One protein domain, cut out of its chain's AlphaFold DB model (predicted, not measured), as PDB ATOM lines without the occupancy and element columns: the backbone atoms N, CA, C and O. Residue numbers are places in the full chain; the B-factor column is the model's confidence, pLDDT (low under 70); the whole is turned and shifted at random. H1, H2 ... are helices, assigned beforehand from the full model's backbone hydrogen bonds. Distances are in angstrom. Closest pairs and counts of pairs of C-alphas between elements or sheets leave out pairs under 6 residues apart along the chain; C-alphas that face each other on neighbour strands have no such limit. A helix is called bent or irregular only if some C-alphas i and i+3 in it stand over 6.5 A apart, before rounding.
ATOM      1  N   GLU A   3     182.897 166.087 195.002       91.88
ATOM      2  CA  GLU A   3     183.241 166.916 193.845       91.88
ATOM      3  C   GLU A   3     183.058 166.192 192.506       91.88
ATOM      4  O   GLU A   3     182.527 166.761 191.559       91.88
ATOM      5  N   ARG A   4     183.392 164.897 192.441       93.25
ATOM      6  CA  ARG A   4     183.249 164.102 191.209       93.25
ATOM      7  C   ARG A   4     181.794 163.916 190.773       93.25
ATOM      8  O   ARG A   4     181.552 163.599 189.615       93.25
ATOM      9  N   MET A   5     180.846 164.068 191.697       90.81
ATOM     10  CA  MET A   5     179.412 163.905 191.438       90.81
ATOM     11  C   MET A   5     178.734 165.210 191.020       90.81
ATOM     12  O   MET A   5     177.611 165.171 190.531       90.81
ATOM     13  N   THR A   6     179.392 166.354 191.217       92.69
ATOM     14  CA  THR A   6     178.769 167.687 191.155       92.69
ATOM     15  C   THR A   6     179.479 168.623 190.174       92.69
ATOM     16  O   THR A   6     178.816 169.417 189.515       92.69
ATOM     17  N   ILE A   7     180.800 168.491 190.011       95.69
ATOM     18  CA  ILE A   7     181.646 169.356 189.175       95.69
ATOM     19  C   ILE A   7     182.089 168.612 187.911       95.69
ATOM     20  O   ILE A   7     182.480 167.443 187.969       95.69
ATOM     21  N   ASN A   8     182.047 169.276 186.756       96.62
ATOM     22  CA  ASN A   8     182.533 168.719 185.495       96.62
ATOM     23  C   ASN A   8     184.049 168.454 185.544       96.62
ATOM     24  O   ASN A   8     184.779 169.269 186.107       96.62
ATOM     25  N   PRO A   9     184.557 167.376 184.909       96.06
ATOM     26  CA  PRO A   9     185.960 166.959 185.028       96.06
ATOM     27  C   PRO A   9     187.000 168.053 184.759       96.06
ATOM     28  O   PRO A   9     188.026 168.083 185.428       96.06
ATOM     29  N   ALA A  10     186.721 168.970 183.828       96.56
ATOM     30  CA  ALA A  10     187.621 170.067 183.464       96.56
ATOM     31  C   ALA A  10     187.861 171.094 184.590       96.56
ATOM     32  O   ALA A  10     188.853 171.812 184.547       96.56
ATOM     33  N   TYR A  11     186.971 171.155 185.584       95.94
ATOM     34  CA  TYR A  11     187.019 172.118 186.690       95.94
ATOM     35  C   TYR A  11     187.268 171.453 188.050       95.94
ATOM     36  O   TYR A  11     187.165 172.102 189.088       95.94
ATOM     37  N   GLN A  12     187.560 170.149 188.066       96.25
ATOM     38  CA  GLN A  12     187.824 169.433 189.310       96.25
ATOM     39  C   GLN A  12     189.238 169.741 189.821       96.25
ATOM     40  O   GLN A  12     190.224 169.569 189.109       96.25
ATOM     41  N   HIS A  13     189.334 170.123 191.089       95.88
ATOM     42  CA  HIS A  13     190.580 170.305 191.830       95.88
ATOM     43  C   HIS A  13     190.922 169.095 192.706       95.88
ATOM     44  O   HIS A  13     192.099 168.835 192.948       95.88
ATOM     45  N   LEU A  14     189.917 168.345 193.181       95.06
ATOM     46  CA  LEU A  14     190.078 167.114 193.974       95.06
ATOM     47  C   LEU A  14     190.968 167.281 195.219       95.06
ATOM     48  O   LEU A  14     191.717 166.383 195.600       95.06
ATOM     49  N   SER A  15     190.847 168.429 195.878       96.00
ATOM     50  CA  SER A  15     191.587 168.793 197.087       96.00
ATOM     51  C   SER A  15     190.714 168.684 198.344       96.00
ATOM     52  O   SER A  15     189.485 168.636 198.274       96.00
ATOM     53  N   ALA A  16     191.337 168.700 199.526       95.50
ATOM     54  CA  ALA A  16     190.593 168.790 200.786       95.50
ATOM     55  C   ALA A  16     189.739 170.073 200.856       95.50
ATOM     56  O   ALA A  16     188.602 170.042 201.325       95.50
ATOM     57  N   THR A  17     190.255 171.181 200.324       95.75
ATOM     58  CA  THR A  17     189.566 172.473 200.280       95.75
ATOM     59  C   THR A  17     188.341 172.447 199.363       95.75
ATOM     60  O   THR A  17     187.273 172.906 199.761       95.75
ATOM     61  N   SER A  18     188.444 171.862 198.164       94.31
ATOM     62  CA  SER A  18     187.294 171.734 197.254       94.31
ATOM     63  C   SER A  18     186.224 170.790 197.812       94.31
ATOM     64  O   SER A  18     185.033 171.076 197.697       94.31
ATOM     65  N   ALA A  19     186.621 169.718 198.508       93.81
ATOM     66  CA  ALA A  19     185.675 168.877 199.242       93.81
ATOM     67  C   ALA A  19     184.963 169.626 200.376       93.81
ATOM     68  O   ALA A  19     183.752 169.462 200.527       93.81
ATOM     69  N   LEU A  20     185.685 170.453 201.141       94.44
ATOM     70  CA  LEU A  20     185.097 171.282 202.193       94.44
ATOM     71  C   LEU A  20     184.047 172.236 201.616       94.44
ATOM     72  O   LEU A  20     182.925 172.259 202.110       94.44
ATOM     73  N   PHE A  21     184.370 172.978 200.554       94.81
ATOM     74  CA  PHE A  21     183.446 173.963 199.987       94.81
ATOM     75  C   PHE A  21     182.179 173.338 199.399       94.81
ATOM     76  O   PHE A  21     181.083 173.834 199.665       94.81
ATOM     77  N   ILE A  22     182.289 172.218 198.678       93.25
ATOM     78  CA  ILE A  22     181.097 171.516 198.176       93.25
ATOM     79  C   ILE A  22     180.302 170.901 199.336       93.25
ATOM     80  O   ILE A  22     179.071 170.914 199.321       93.25
ATOM     81  N   GLY A  23     180.988 170.418 200.375       93.62
ATOM     82  CA  GLY A  23     180.355 169.969 201.612       93.62
ATOM     83  C   GLY A  23     179.555 171.079 202.301       93.62
ATOM     84  O   GLY A  23     178.408 170.852 202.679       93.62
ATOM     85  N   CYS A  24     180.113 172.288 202.412       95.12
ATOM     86  CA  CYS A  24     179.424 173.454 202.969       95.12
ATOM     87  C   CYS A  24     178.178 173.821 202.156       95.12
ATOM     88  O   CYS A  24     177.123 174.030 202.752       95.12
ATOM     89  N   PHE A  25     178.272 173.824 200.824       91.56
ATOM     90  CA  PHE A  25     177.128 174.084 199.944       91.56
ATOM     91  C   PHE A  25     175.982 173.090 200.196       91.56
ATOM     92  O   PHE A  25     174.840 173.485 200.435       91.56
ATOM     93  N   GLY A  26     176.291 171.789 200.238       91.44
ATOM     94  CA  GLY A  26     175.299 170.753 200.542       91.44
ATOM     95  C   GLY A  26     174.720 170.868 201.957       91.44
ATOM     96  O   GLY A  26     173.512 170.739 202.147       91.44
ATOM     97  N   ALA A  27     175.558 171.161 202.956       95.50
ATOM     98  CA  ALA A  27     175.115 171.343 204.338       95.50
ATOM     99  C   ALA A  27     174.155 172.538 204.489       95.50
ATOM    100  O   ALA A  27     173.169 172.440 205.219       95.50
ATOM    101  N   GLN A  28     174.397 173.639 203.769       94.25
ATOM    102  CA  GLN A  28     173.498 174.797 203.740       94.25
ATOM    103  C   GLN A  28     172.129 174.445 203.145       94.25
ATOM    104  O   GLN A  28     171.111 174.866 203.691       94.25
ATOM    105  N   ALA A  29     172.086 173.633 202.083       91.75
ATOM    106  CA  ALA A  29     170.830 173.174 201.489       91.75
ATOM    107  C   ALA A  29     170.011 172.308 202.464       91.75
ATOM    108  O   ALA A  29     168.807 172.520 202.625       91.75
ATOM    109  N   VAL A  30     170.665 171.382 203.177       95.56
ATOM    110  CA  VAL A  30     170.014 170.562 204.215       95.56
ATOM    111  C   VAL A  30     169.473 171.439 205.343       95.56
ATOM    112  O   VAL A  30     168.319 171.285 205.743       95.56
ATOM    113  N   LEU A  31     170.278 172.387 205.829       96.62
ATOM    114  CA  LEU A  31     169.863 173.328 206.866       96.62
ATOM    115  C   LEU A  31     168.632 174.135 206.425       96.62
ATOM    116  O   LEU A  31     167.653 174.204 207.165       96.62
ATOM    117  N   GLY A  32     168.653 174.690 205.209       93.62
ATOM    118  CA  GLY A  32     167.530 175.429 204.630       93.62
ATOM    119  C   GLY A  32     166.257 174.587 204.540       93.62
ATOM    120  O   GLY A  32     165.201 175.026 204.990       93.62
ATOM    121  N   GLY A  33     166.362 173.349 204.047       93.62
ATOM    122  CA  GLY A  33     165.237 172.415 203.969       93.62
ATOM    123  C   GLY A  33     164.615 172.108 205.333       93.62
ATOM    124  O   GLY A  33     163.393 172.141 205.474       93.62
ATOM    125  N   LEU A  34     165.443 171.881 206.358       97.62
ATOM    126  CA  LEU A  34     164.971 171.665 207.728       97.62
ATOM    127  C   LEU A  34     164.266 172.908 208.285       97.62
ATOM    128  O   LEU A  34     163.177 172.792 208.847       97.62
ATOM    129  N   PHE A  35     164.836 174.103 208.094       95.25
ATOM    130  CA  PHE A  35     164.184 175.346 208.511       95.25
ATOM    131  C   PHE A  35     162.821 175.516 207.847       95.25
ATOM    132  O   PHE A  35     161.852 175.817 208.540       95.25
ATOM    133  N   ILE A  36     162.719 175.291 206.538       94.06
ATOM    134  CA  ILE A  36     161.448 175.396 205.813       94.06
ATOM    135  C   ILE A  36     160.430 174.400 206.369       94.06
ATOM    136  O   ILE A  36     159.298 174.784 206.651       94.06
ATOM    137  N   TRP A  37     160.840 173.144 206.566       95.56
ATOM    138  CA  TRP A  37     159.955 172.069 207.007       95.56
ATOM    139  C   TRP A  37     159.336 172.319 208.386       95.56
ATOM    140  O   TRP A  37     158.160 172.033 208.603       95.56
ATOM    141  N   PHE A  38     160.117 172.860 209.323       96.81
ATOM    142  CA  PHE A  38     159.685 173.034 210.712       96.81
ATOM    143  C   PHE A  38     159.206 174.455 211.054       96.81
ATOM    144  O   PHE A  38     158.710 174.678 212.161       96.81
ATOM    145  N   SER A  39     159.320 175.423 210.140       95.50
ATOM    146  CA  SER A  39     158.931 176.814 210.406       95.50
ATOM    147  C   SER A  39     157.468 177.106 210.085       95.50
ATOM    148  O   SER A  39     156.883 176.582 209.139       95.50
ATOM    149  N   ARG A  40     156.883 178.047 210.833       95.19
ATOM    150  CA  ARG A  40     155.605 178.676 210.476       95.19
ATOM    151  C   ARG A  40     155.865 179.913 209.626       95.19
ATOM    152  O   ARG A  40     156.487 180.865 210.090       95.19
ATOM    153  N   PHE A  41     155.365 179.910 208.396       96.12
ATOM    154  CA  PHE A  41     155.566 181.014 207.465       96.12
ATOM    155  C   PHE A  41     154.485 182.085 207.632       96.12
ATOM    156  O   PHE A  41     153.284 181.806 207.567       96.12
ATOM    157  N   THR A  42     154.924 183.330 207.817       96.69
ATOM    158  CA  THR A  42     154.067 184.517 207.688       96.69
ATOM    159  C   THR A  42     154.009 184.964 206.226       96.69
ATOM    160  O   THR A  42     154.805 184.517 205.394       96.69
ATOM    161  N   ARG A  43     153.117 185.907 205.903       96.81
ATOM    162  CA  ARG A  43     153.095 186.550 204.583       96.81
ATOM    163  C   ARG A  43     154.450 187.167 204.221       96.81
ATOM    164  O   ARG A  43     154.934 186.963 203.109       96.81
ATOM    165  N   ALA A  44     155.075 187.879 205.159       97.25
ATOM    166  CA  ALA A  44     156.399 188.462 204.955       97.25
ATOM    167  C   ALA A  44     157.461 187.375 204.731       97.25
ATOM    168  O   ALA A  44     158.275 187.508 203.825       97.25
ATOM    169  N   SER A  45     157.407 186.268 205.482       97.12
ATOM    170  CA  SER A  45     158.333 185.138 205.322       97.12
ATOM    171  C   SER A  45     158.299 184.566 203.902       97.12
ATOM    172  O   SER A  45     159.353 184.382 203.302       97.12
ATOM    173  N   PHE A  46     157.106 184.335 203.341       98.00
ATOM    174  CA  PHE A  46     156.964 183.839 201.967       98.00
ATOM    175  C   PHE A  46     157.536 184.804 200.925       98.00
ATOM    176  O   PHE A  46     158.260 184.375 200.028       98.00
ATOM    177  N   LEU A  47     157.244 186.104 201.045       98.00
ATOM    178  CA  LEU A  47     157.748 187.103 200.101       98.00
ATOM    179  C   LEU A  47     159.273 187.236 200.184       98.00
ATOM    180  O   LEU A  47     159.946 187.213 199.156       98.00
ATOM    181  N   THR A  48     159.819 187.331 201.398       97.56
ATOM    182  CA  THR A  48     161.267 187.415 201.618       97.56
ATOM    183  C   THR A  48     161.972 186.188 201.061       97.56
ATOM    184  O   THR A  48     162.985 186.331 200.381       97.56
ATOM    185  N   TYR A  49     161.427 184.990 201.289       96.81
ATOM    186  CA  TYR A  49     162.012 183.761 200.764       96.81
ATOM    187  C   TYR A  49     161.978 183.724 199.227       96.81
ATOM    188  O   TYR A  49     162.989 183.416 198.605       96.81
ATOM    189  N   ALA A  50     160.872 184.139 198.595       97.56
ATOM    190  CA  ALA A  50     160.790 184.238 197.136       97.56
ATOM    191  C   ALA A  50     161.844 185.197 196.551       97.56
ATOM    192  O   ALA A  50     162.515 184.858 195.579       97.56
ATOM    193  N   VAL A  51     162.040 186.373 197.159       98.06
ATOM    194  CA  VAL A  51     163.072 187.333 196.726       98.06
ATOM    195  C   VAL A  51     164.480 186.771 196.944       98.06
ATOM    196  O   VAL A  51     165.336 186.907 196.071       98.06
ATOM    197  N   ALA A  52     164.715 186.095 198.070       96.25
ATOM    198  CA  ALA A  52     166.005 185.493 198.392       96.25
ATOM    199  C   ALA A  52     166.424 184.389 197.406       96.25
ATOM    200  O   ALA A  52     167.618 184.149 197.255       96.25
ATOM    201  N   LEU A  53     165.478 183.754 196.704       96.75
ATOM    202  CA  LEU A  53     165.765 182.751 195.673       96.75
ATOM    203  C   LEU A  53     166.287 183.357 194.358       96.75
ATOM    204  O   LEU A  53     166.926 182.652 193.579       96.75
ATOM    205  N   LEU A  54     166.061 184.651 194.094       96.75
ATOM    206  CA  LEU A  54     166.402 185.270 192.805       96.75
ATOM    207  C   LEU A  54     167.887 185.133 192.414       96.75
ATOM    208  O   LEU A  54     168.157 184.725 191.281       96.75
ATOM    209  N   PRO A  55     168.862 185.386 193.311       96.88
ATOM    210  CA  PRO A  55     170.273 185.191 192.990       96.88
ATOM    211  C   PRO A  55     170.624 183.733 192.664       96.88
ATOM    212  O   PRO A  55     171.501 183.492 191.835       96.88
ATOM    213  N   PHE A  56     169.925 182.756 193.258       94.94
ATOM    214  CA  PHE A  56     170.187 181.334 193.026       94.94
ATOM    215  C   PHE A  56     169.793 180.889 191.620       94.94
ATOM    216  O   PHE A  56     170.463 180.021 191.067       94.94
ATOM    217  N   PHE A  57     168.774 181.499 191.002       95.75
ATOM    218  CA  PHE A  57     168.469 181.245 189.589       95.75
ATOM    219  C   PHE A  57     169.615 181.680 188.681       95.75
ATOM    220  O   PHE A  57     170.033 180.910 187.819       95.75
ATOM    221  N   GLY A  58     170.152 182.884 188.906       96.12
ATOM    222  CA  GLY A  58     171.300 183.395 188.158       96.12
ATOM    223  C   GLY A  58     172.542 182.529 188.361       96.12
ATOM    224  O   GLY A  58     173.168 182.119 187.389       96.12
ATOM    225  N   PHE A  59     172.846 182.182 189.616       96.06
ATOM    226  CA  PHE A  59     173.963 181.306 189.968       96.06
ATOM    227  C   PHE A  59     173.863 179.943 189.272       96.06
ATOM    228  O   PHE A  59     174.790 179.533 188.577       96.06
ATOM    229  N   ASN A  60     172.727 179.260 189.421       95.25
ATOM    230  CA  ASN A  60     172.522 177.941 188.836       95.25
ATOM    231  C   ASN A  60     172.581 177.982 187.314       95.25
ATOM    232  O   ASN A  60     173.255 177.155 186.708       95.25
ATOM    233  N   TYR A  61     171.909 178.952 186.689       95.62
ATOM    234  CA  TYR A  61     171.921 179.065 185.237       95.62
ATOM    235  C   TYR A  61     173.344 179.277 184.715       95.62
ATOM    236  O   TYR A  61     173.801 178.551 183.831       95.62
ATOM    237  N   TYR A  62     174.071 180.220 185.318       97.38
ATOM    238  CA  TYR A  62     175.424 180.553 184.900       97.38
ATOM    239  C   TYR A  62     176.379 179.366 185.060       97.38
ATOM    240  O   TYR A  62     177.059 179.006 184.106       97.38
ATOM    241  N   PHE A  63     176.399 178.707 186.224       96.94
ATOM    242  CA  PHE A  63     177.377 177.649 186.499       96.94
ATOM    243  C   PHE A  63     177.005 176.260 185.963       96.94
ATOM    244  O   PHE A  63     177.857 175.369 185.971       96.94
ATOM    245  N   VAL A  64     175.770 176.064 185.490       96.12
ATOM    246  CA  VAL A  64     175.338 174.827 184.816       96.12
ATOM    247  C   VAL A  64     175.380 174.962 183.291       96.12
ATOM    248  O   VAL A  64     175.746 173.995 182.619       96.12
ATOM    249  N   TYR A  65     175.020 176.125 182.730       95.44
ATOM    250  CA  TYR A  65     174.842 176.294 181.279       95.44
ATOM    251  C   TYR A  65     175.876 177.212 180.610       95.44
ATOM    252  O   TYR A  65     176.416 176.817 179.581       95.44
ATOM    253  N   GLU A  66     176.171 178.391 181.168       97.06
ATOM    254  CA  GLU A  66     177.078 179.376 180.538       97.06
ATOM    255  C   GLU A  66     178.558 179.032 180.760       97.06
ATOM    256  O   GLU A  66     179.347 178.917 179.824       97.06
ATOM    257  N   LEU A  67     178.931 178.815 182.021       97.44
ATOM    258  CA  LEU A  67     180.249 178.368 182.449       97.44
ATOM    259  C   LEU A  67     180.060 177.049 183.206       97.44
ATOM    260  O   LEU A  67     179.888 177.082 184.424       97.44
ATOM    261  N   PRO A  68     180.048 175.894 182.509       95.38
ATOM    262  CA  PRO A  68     179.578 174.618 183.047       95.38
ATOM    263  C   PRO A  68     180.588 174.004 184.030       95.38
ATOM    264  O   PRO A  68     181.187 172.960 183.770       95.38
ATOM    265  N   ILE A  69     180.797 174.663 185.166       96.38
ATOM    266  CA  ILE A  69     181.569 174.162 186.302       96.38
ATOM    267  C   ILE A  69     180.768 173.057 186.976       96.38
ATOM    268  O   ILE A  69     181.284 171.964 187.193       96.38
ATOM    269  N   LEU A  70     179.489 173.317 187.248       95.06
ATOM    270  CA  LEU A  70     178.555 172.324 187.747       95.06
ATOM    271  C   LEU A  70     178.087 171.436 186.591       95.06
ATOM    272  O   LEU A  70     177.856 171.891 185.470       95.06
ATOM    273  N   ASN A  71     177.954 170.141 186.855       94.25
ATOM    274  CA  ASN A  71     177.455 169.211 185.852       94.25
ATOM    275  C   ASN A  71     175.927 169.330 185.688       94.25
ATOM    276  O   ASN A  71     175.232 169.987 186.461       94.25
ATOM    277  N   ARG A  72     175.373 168.633 184.691       92.88
ATOM    278  CA  ARG A  72     173.935 168.707 184.384       92.88
ATOM    279  C   ARG A  72     173.017 168.173 185.486       92.88
ATOM    280  O   ARG A  72     171.850 168.548 185.495       92.88
ATOM    281  N   TRP A  73     173.504 167.349 186.418       91.56
ATOM    282  CA  TRP A  73     172.696 166.928 187.570       91.56
ATOM    283  C   TRP A  73     172.371 168.097 188.495       91.56
ATOM    284  O   TRP A  73     171.308 168.114 189.104       91.56
ATOM    285  N   MET A  74     173.234 169.110 188.539       92.19
ATOM    286  CA  MET A  74     173.012 170.311 189.340       92.19
ATOM    287  C   MET A  74     171.913 171.219 188.776       92.19
ATOM    288  O   MET A  74     171.434 172.091 189.490       92.19
ATOM    289  N   ALA A  75     171.404 170.958 187.564       92.38
ATOM    290  CA  ALA A  75     170.143 171.554 187.110       92.38
ATOM    291  C   ALA A  75     168.962 171.199 188.039       92.38
ATOM    292  O   ALA A  75     167.956 171.908 188.055       92.38
ATOM    293  N   LEU A  76     169.086 170.133 188.843       93.19
ATOM    294  CA  LEU A  76     168.143 169.825 189.911       93.19
ATOM    295  C   LEU A  76     168.015 170.982 190.907       93.19
ATOM    296  O   LEU A  76     166.896 171.302 191.285       93.19
ATOM    297  N   ASP A  77     169.117 171.640 191.281       92.50
ATOM    298  CA  ASP A  77     169.073 172.776 192.207       92.50
ATOM    299  C   ASP A  77     168.305 173.956 191.589       92.50
ATOM    300  O   ASP A  77     167.439 174.550 192.230       92.50
ATOM    301  N   PHE A  78     168.497 174.228 190.293       92.69
ATOM    302  CA  PHE A  78     167.665 175.196 189.568       92.69
ATOM    303  C   PHE A  78     166.170 174.840 189.636       92.69
ATOM    304  O   PHE A  78     165.335 175.690 189.956       92.69
ATOM    305  N   GLY A  79     165.823 173.579 189.360       95.31
ATOM    306  CA  GLY A  79     164.442 173.092 189.402       95.31
ATOM    307  C   GLY A  79     163.826 173.159 190.802       95.31
ATOM    308  O   GLY A  79     162.681 173.586 190.959       95.31
ATOM    309  N   SER A  80     164.595 172.808 191.832       94.31
ATOM    310  CA  SER A  80     164.195 172.927 193.233       94.31
ATOM    311  C   SER A  80     163.959 174.384 193.627       94.31
ATOM    312  O   SER A  80     162.925 174.685 194.226       94.31
ATOM    313  N   ASN A  81     164.840 175.306 193.229       95.50
ATOM    314  CA  ASN A  81     164.645 176.742 193.438       95.50
ATOM    315  C   ASN A  81     163.377 177.253 192.734       95.50
ATOM    316  O   ASN A  81     162.612 178.010 193.330       95.50
ATOM    317  N   ALA A  82     163.089 176.785 191.513       96.62
ATOM    318  CA  ALA A  82     161.868 177.140 190.785       96.62
ATOM    319  C   ALA A  82     160.606 176.669 191.518       96.62
ATOM    320  O   ALA A  82     159.677 177.454 191.725       96.62
ATOM    321  N   ALA A  83     160.585 175.412 191.964       96.75
ATOM    322  CA  ALA A  83     159.471 174.862 192.730       96.75
ATOM    323  C   ALA A  83     159.251 175.639 194.037       96.75
ATOM    324  O   ALA A  83     158.133 176.064 194.329       96.75
ATOM    325  N   MET A  84     160.325 175.889 194.790       96.56
ATOM    326  CA  MET A  84     160.270 176.667 196.027       96.56
ATOM    327  C   MET A  84     159.777 178.099 195.798       96.56
ATOM    328  O   MET A  84     158.973 178.602 196.586       96.56
ATOM    329  N   PHE A  85     160.204 178.751 194.715       97.88
ATOM    330  CA  PHE A  85     159.756 180.097 194.360       97.88
ATOM    331  C   PHE A  85     158.253 180.124 194.075       97.88
ATOM    332  O   PHE A  85     157.527 180.923 194.665       97.88
ATOM    333  N   ILE A  86     157.765 179.205 193.236       98.19
ATOM    334  CA  ILE A  86     156.340 179.093 192.895       98.19
ATOM    335  C   ILE A  86     155.502 178.848 194.155       98.19
ATOM    336  O   ILE A  86     154.513 179.548 194.381       98.19
ATOM    337  N   LEU A  87     155.918 177.902 195.002       97.56
ATOM    338  CA  LEU A  87     155.236 177.604 196.262       97.56
ATOM    339  C   LEU A  87     155.236 178.805 197.214       97.56
ATOM    340  O   LEU A  87     154.240 179.043 197.892       97.56
ATOM    341  N   SER A  88     156.308 179.596 197.232       97.44
ATOM    342  CA  SER A  88     156.397 180.789 198.077       97.44
ATOM    343  C   SER A  88     155.464 181.898 197.605       97.44
ATOM    344  O   SER A  88     154.742 182.480 198.413       97.44
ATOM    345  N   ILE A  89     155.398 182.148 196.295       98.19
ATOM    346  CA  ILE A  89     154.423 183.085 195.720       98.19
ATOM    347  C   ILE A  89     152.993 182.611 195.998       98.19
ATOM    348  O   ILE A  89     152.131 183.416 196.357       98.19
ATOM    349  N   TRP A  90     152.729 181.309 195.877       98.12
ATOM    350  CA  TRP A  90     151.418 180.749 196.187       98.12
ATOM    351  C   TRP A  90     151.052 180.911 197.669       98.12
ATOM    352  O   TRP A  90     149.985 181.448 197.972       98.12
ATOM    353  N   GLY A  91     151.954 180.557 198.588       97.12
ATOM    354  CA  GLY A  91     151.764 180.728 200.031       97.12
ATOM    355  C   GLY A  91     151.550 182.189 200.435       97.12
ATOM    356  O   GLY A  91     150.658 182.491 201.229       97.12
ATOM    357  N   TRP A  92     152.287 183.121 199.821       97.81
ATOM    358  CA  TRP A  92     152.079 184.561 200.004       97.81
ATOM    359  C   TRP A  92     150.660 184.995 199.615       97.81
ATOM    360  O   TRP A  92     149.993 185.689 200.385       97.81
ATOM    361  N   ARG A  93     150.161 184.541 198.456       96.94
ATOM    362  CA  ARG A  93     148.788 184.831 198.007       96.94
ATOM    363  C   ARG A  93     147.739 184.226 198.935       96.94
ATOM    364  O   ARG A  93     146.748 184.885 199.232       96.94
ATOM    365  N   MET A  94     147.955 183.005 199.421       96.75
ATOM    366  CA  MET A  94     147.043 182.374 200.380       96.75
ATOM    367  C   MET A  94     146.956 183.173 201.683       96.75
ATOM    368  O   MET A  94     145.852 183.396 202.176       96.75
ATOM    369  N   LYS A  95     148.086 183.680 202.197       95.88
ATOM    370  CA  LYS A  95     148.096 184.516 203.404       95.88
ATOM    371  C   LYS A  95     147.382 185.854 203.229       95.88
ATOM    372  O   LYS A  95     146.690 186.260 204.151       95.88
ATOM    373  N   ILE A  96     147.435 186.475 202.046       95.19
ATOM    374  CA  ILE A  96     146.604 187.658 201.737       95.19
ATOM    375  C   ILE A  96     145.115 187.349 201.926       95.19
ATOM    376  O   ILE A  96     144.388 188.128 202.535       95.19
ATOM    377  N   HIS A  97     144.654 186.215 201.397       92.88
ATOM    378  CA  HIS A  97     143.247 185.825 201.498       92.88
ATOM    379  C   HIS A  97     142.833 185.432 202.919       92.88
ATOM    380  O   HIS A  97     141.670 185.603 203.271       92.88
ATOM    381  N   GLU A  98     143.748 184.875 203.711       92.06
ATOM    382  CA  GLU A  98     143.521 184.552 205.123       92.06
ATOM    383  C   GLU A  98     143.414 185.829 205.969       92.06
ATOM    384  O   GLU A  98     142.465 185.970 206.732       92.06
ATOM    385  N   GLU A  99     144.323 186.786 205.762       90.62
ATOM    386  CA  GLU A  99     144.333 188.091 206.437       90.62
ATOM    387  C   GLU A  99     143.092 188.931 206.106       90.62
ATOM    388  O   GLU A  99     142.576 189.617 206.976       90.62
ATOM    389  N   ALA A 100     142.581 188.862 204.873       87.31
ATOM    390  CA  ALA A 100     141.392 189.612 204.451       87.31
ATOM    391  C   ALA A 100     140.059 189.061 205.000       87.31
ATOM    392  O   ALA A 100     139.018 189.682 204.791       87.31
ATOM    393  N   LYS A 101     140.065 187.875 205.626       81.31
ATOM    394  CA  LYS A 101     138.880 187.247 206.241       81.31
ATOM    395  C   LYS A 101     138.770 187.507 207.750       81.31
ATOM    396  O   LYS A 101     137.771 187.093 208.336       81.31
TER     397      LYS A 101
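Overview. This is residues 3 to 101 of the 102 residues of an uncharacterized protein of Sphingomonadales bacterium 24-56-14 (UniProt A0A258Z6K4). A long, open frame of helices: the longest helix, H5, has H3 and H4 end to end along it, running back the other way, while H2 makes a separate long bar across a gap from them. The short H1 sits in that gap at one end, and the tight link from H2 to H3 closes the other end. The printed part has 99 residues, with five named helices in the order H1, H2, H3, H4, H5 and no named strand, and its class is all helix. The whole is loose, with a radius of gyration of the C-alphas of 16.4 A, and its outline is a rod spanning 56 by 26 by 16 A.

Along the chain. H5, residues 72 to 99, is 41.7 A long from C-alpha 72 at (173.935, 168.707, 184.384) to C-alpha 99 at (144.333, 188.091, 206.437). H4 is residues 54 to 66, 17.3 A long; it is neither bent nor irregular, but only just: C-alphas 63 and 66 are 6.2 A apart. H3 is residues 43 to 52, 14.4 A long. H2, residues 16 to 38, is 32.7 A long and begins at C-alpha 16, (190.593, 168.790, 200.786). H1 is the four residues 3 to 6.

Arrangement. H5 touches H4 with its residues 72 to 82 alone, and the closest C-alphas, those of Asn 60 and Phe 78, are 5.6 A apart. These two form a helical hairpin, opposite ways at a shallow tilt of 20 degrees. H5 touches H3 with its residues 84 to 96 alone, and the closest C-alphas, those of Phe 46 and Ser 88, are 5.0 A apart. H3 and H5 run opposite ways at a shallow tilt of 24 degrees. H3 and H4 meet only through their link. H1 is close to H5 but not clearly touching, the closest C-alphas, those of Thr 6 and Met 74, being 6.6 A apart. H1 and H2 only just touch, with 3 pairs of C-alphas within 8 A, the closest those of Glu 3 and Ala 19 at 6.2 A. H2 is apart from H3, H4 and H5, and its residues 30 to 35 stand free. In H2 and H3 every pair of O i and N i+4 is within hydrogen-bond range, against 8 of 9 in H4 and 21 of 24 in H5; H1 is too short for such a pair.

Size, cuts and confidence. The C-alphas farthest apart, those of Ser 15 and Lys 101, are 56.6 A from each other. The printed part, residues 3 to 101, has no cut. The links H2 to H3, H3 to H4 and H4 to H5 are tight, and H1 to H2 is a short link of 9 residues. The mean pLDDT of the printed part is 95.2, and no printed residue is under 70.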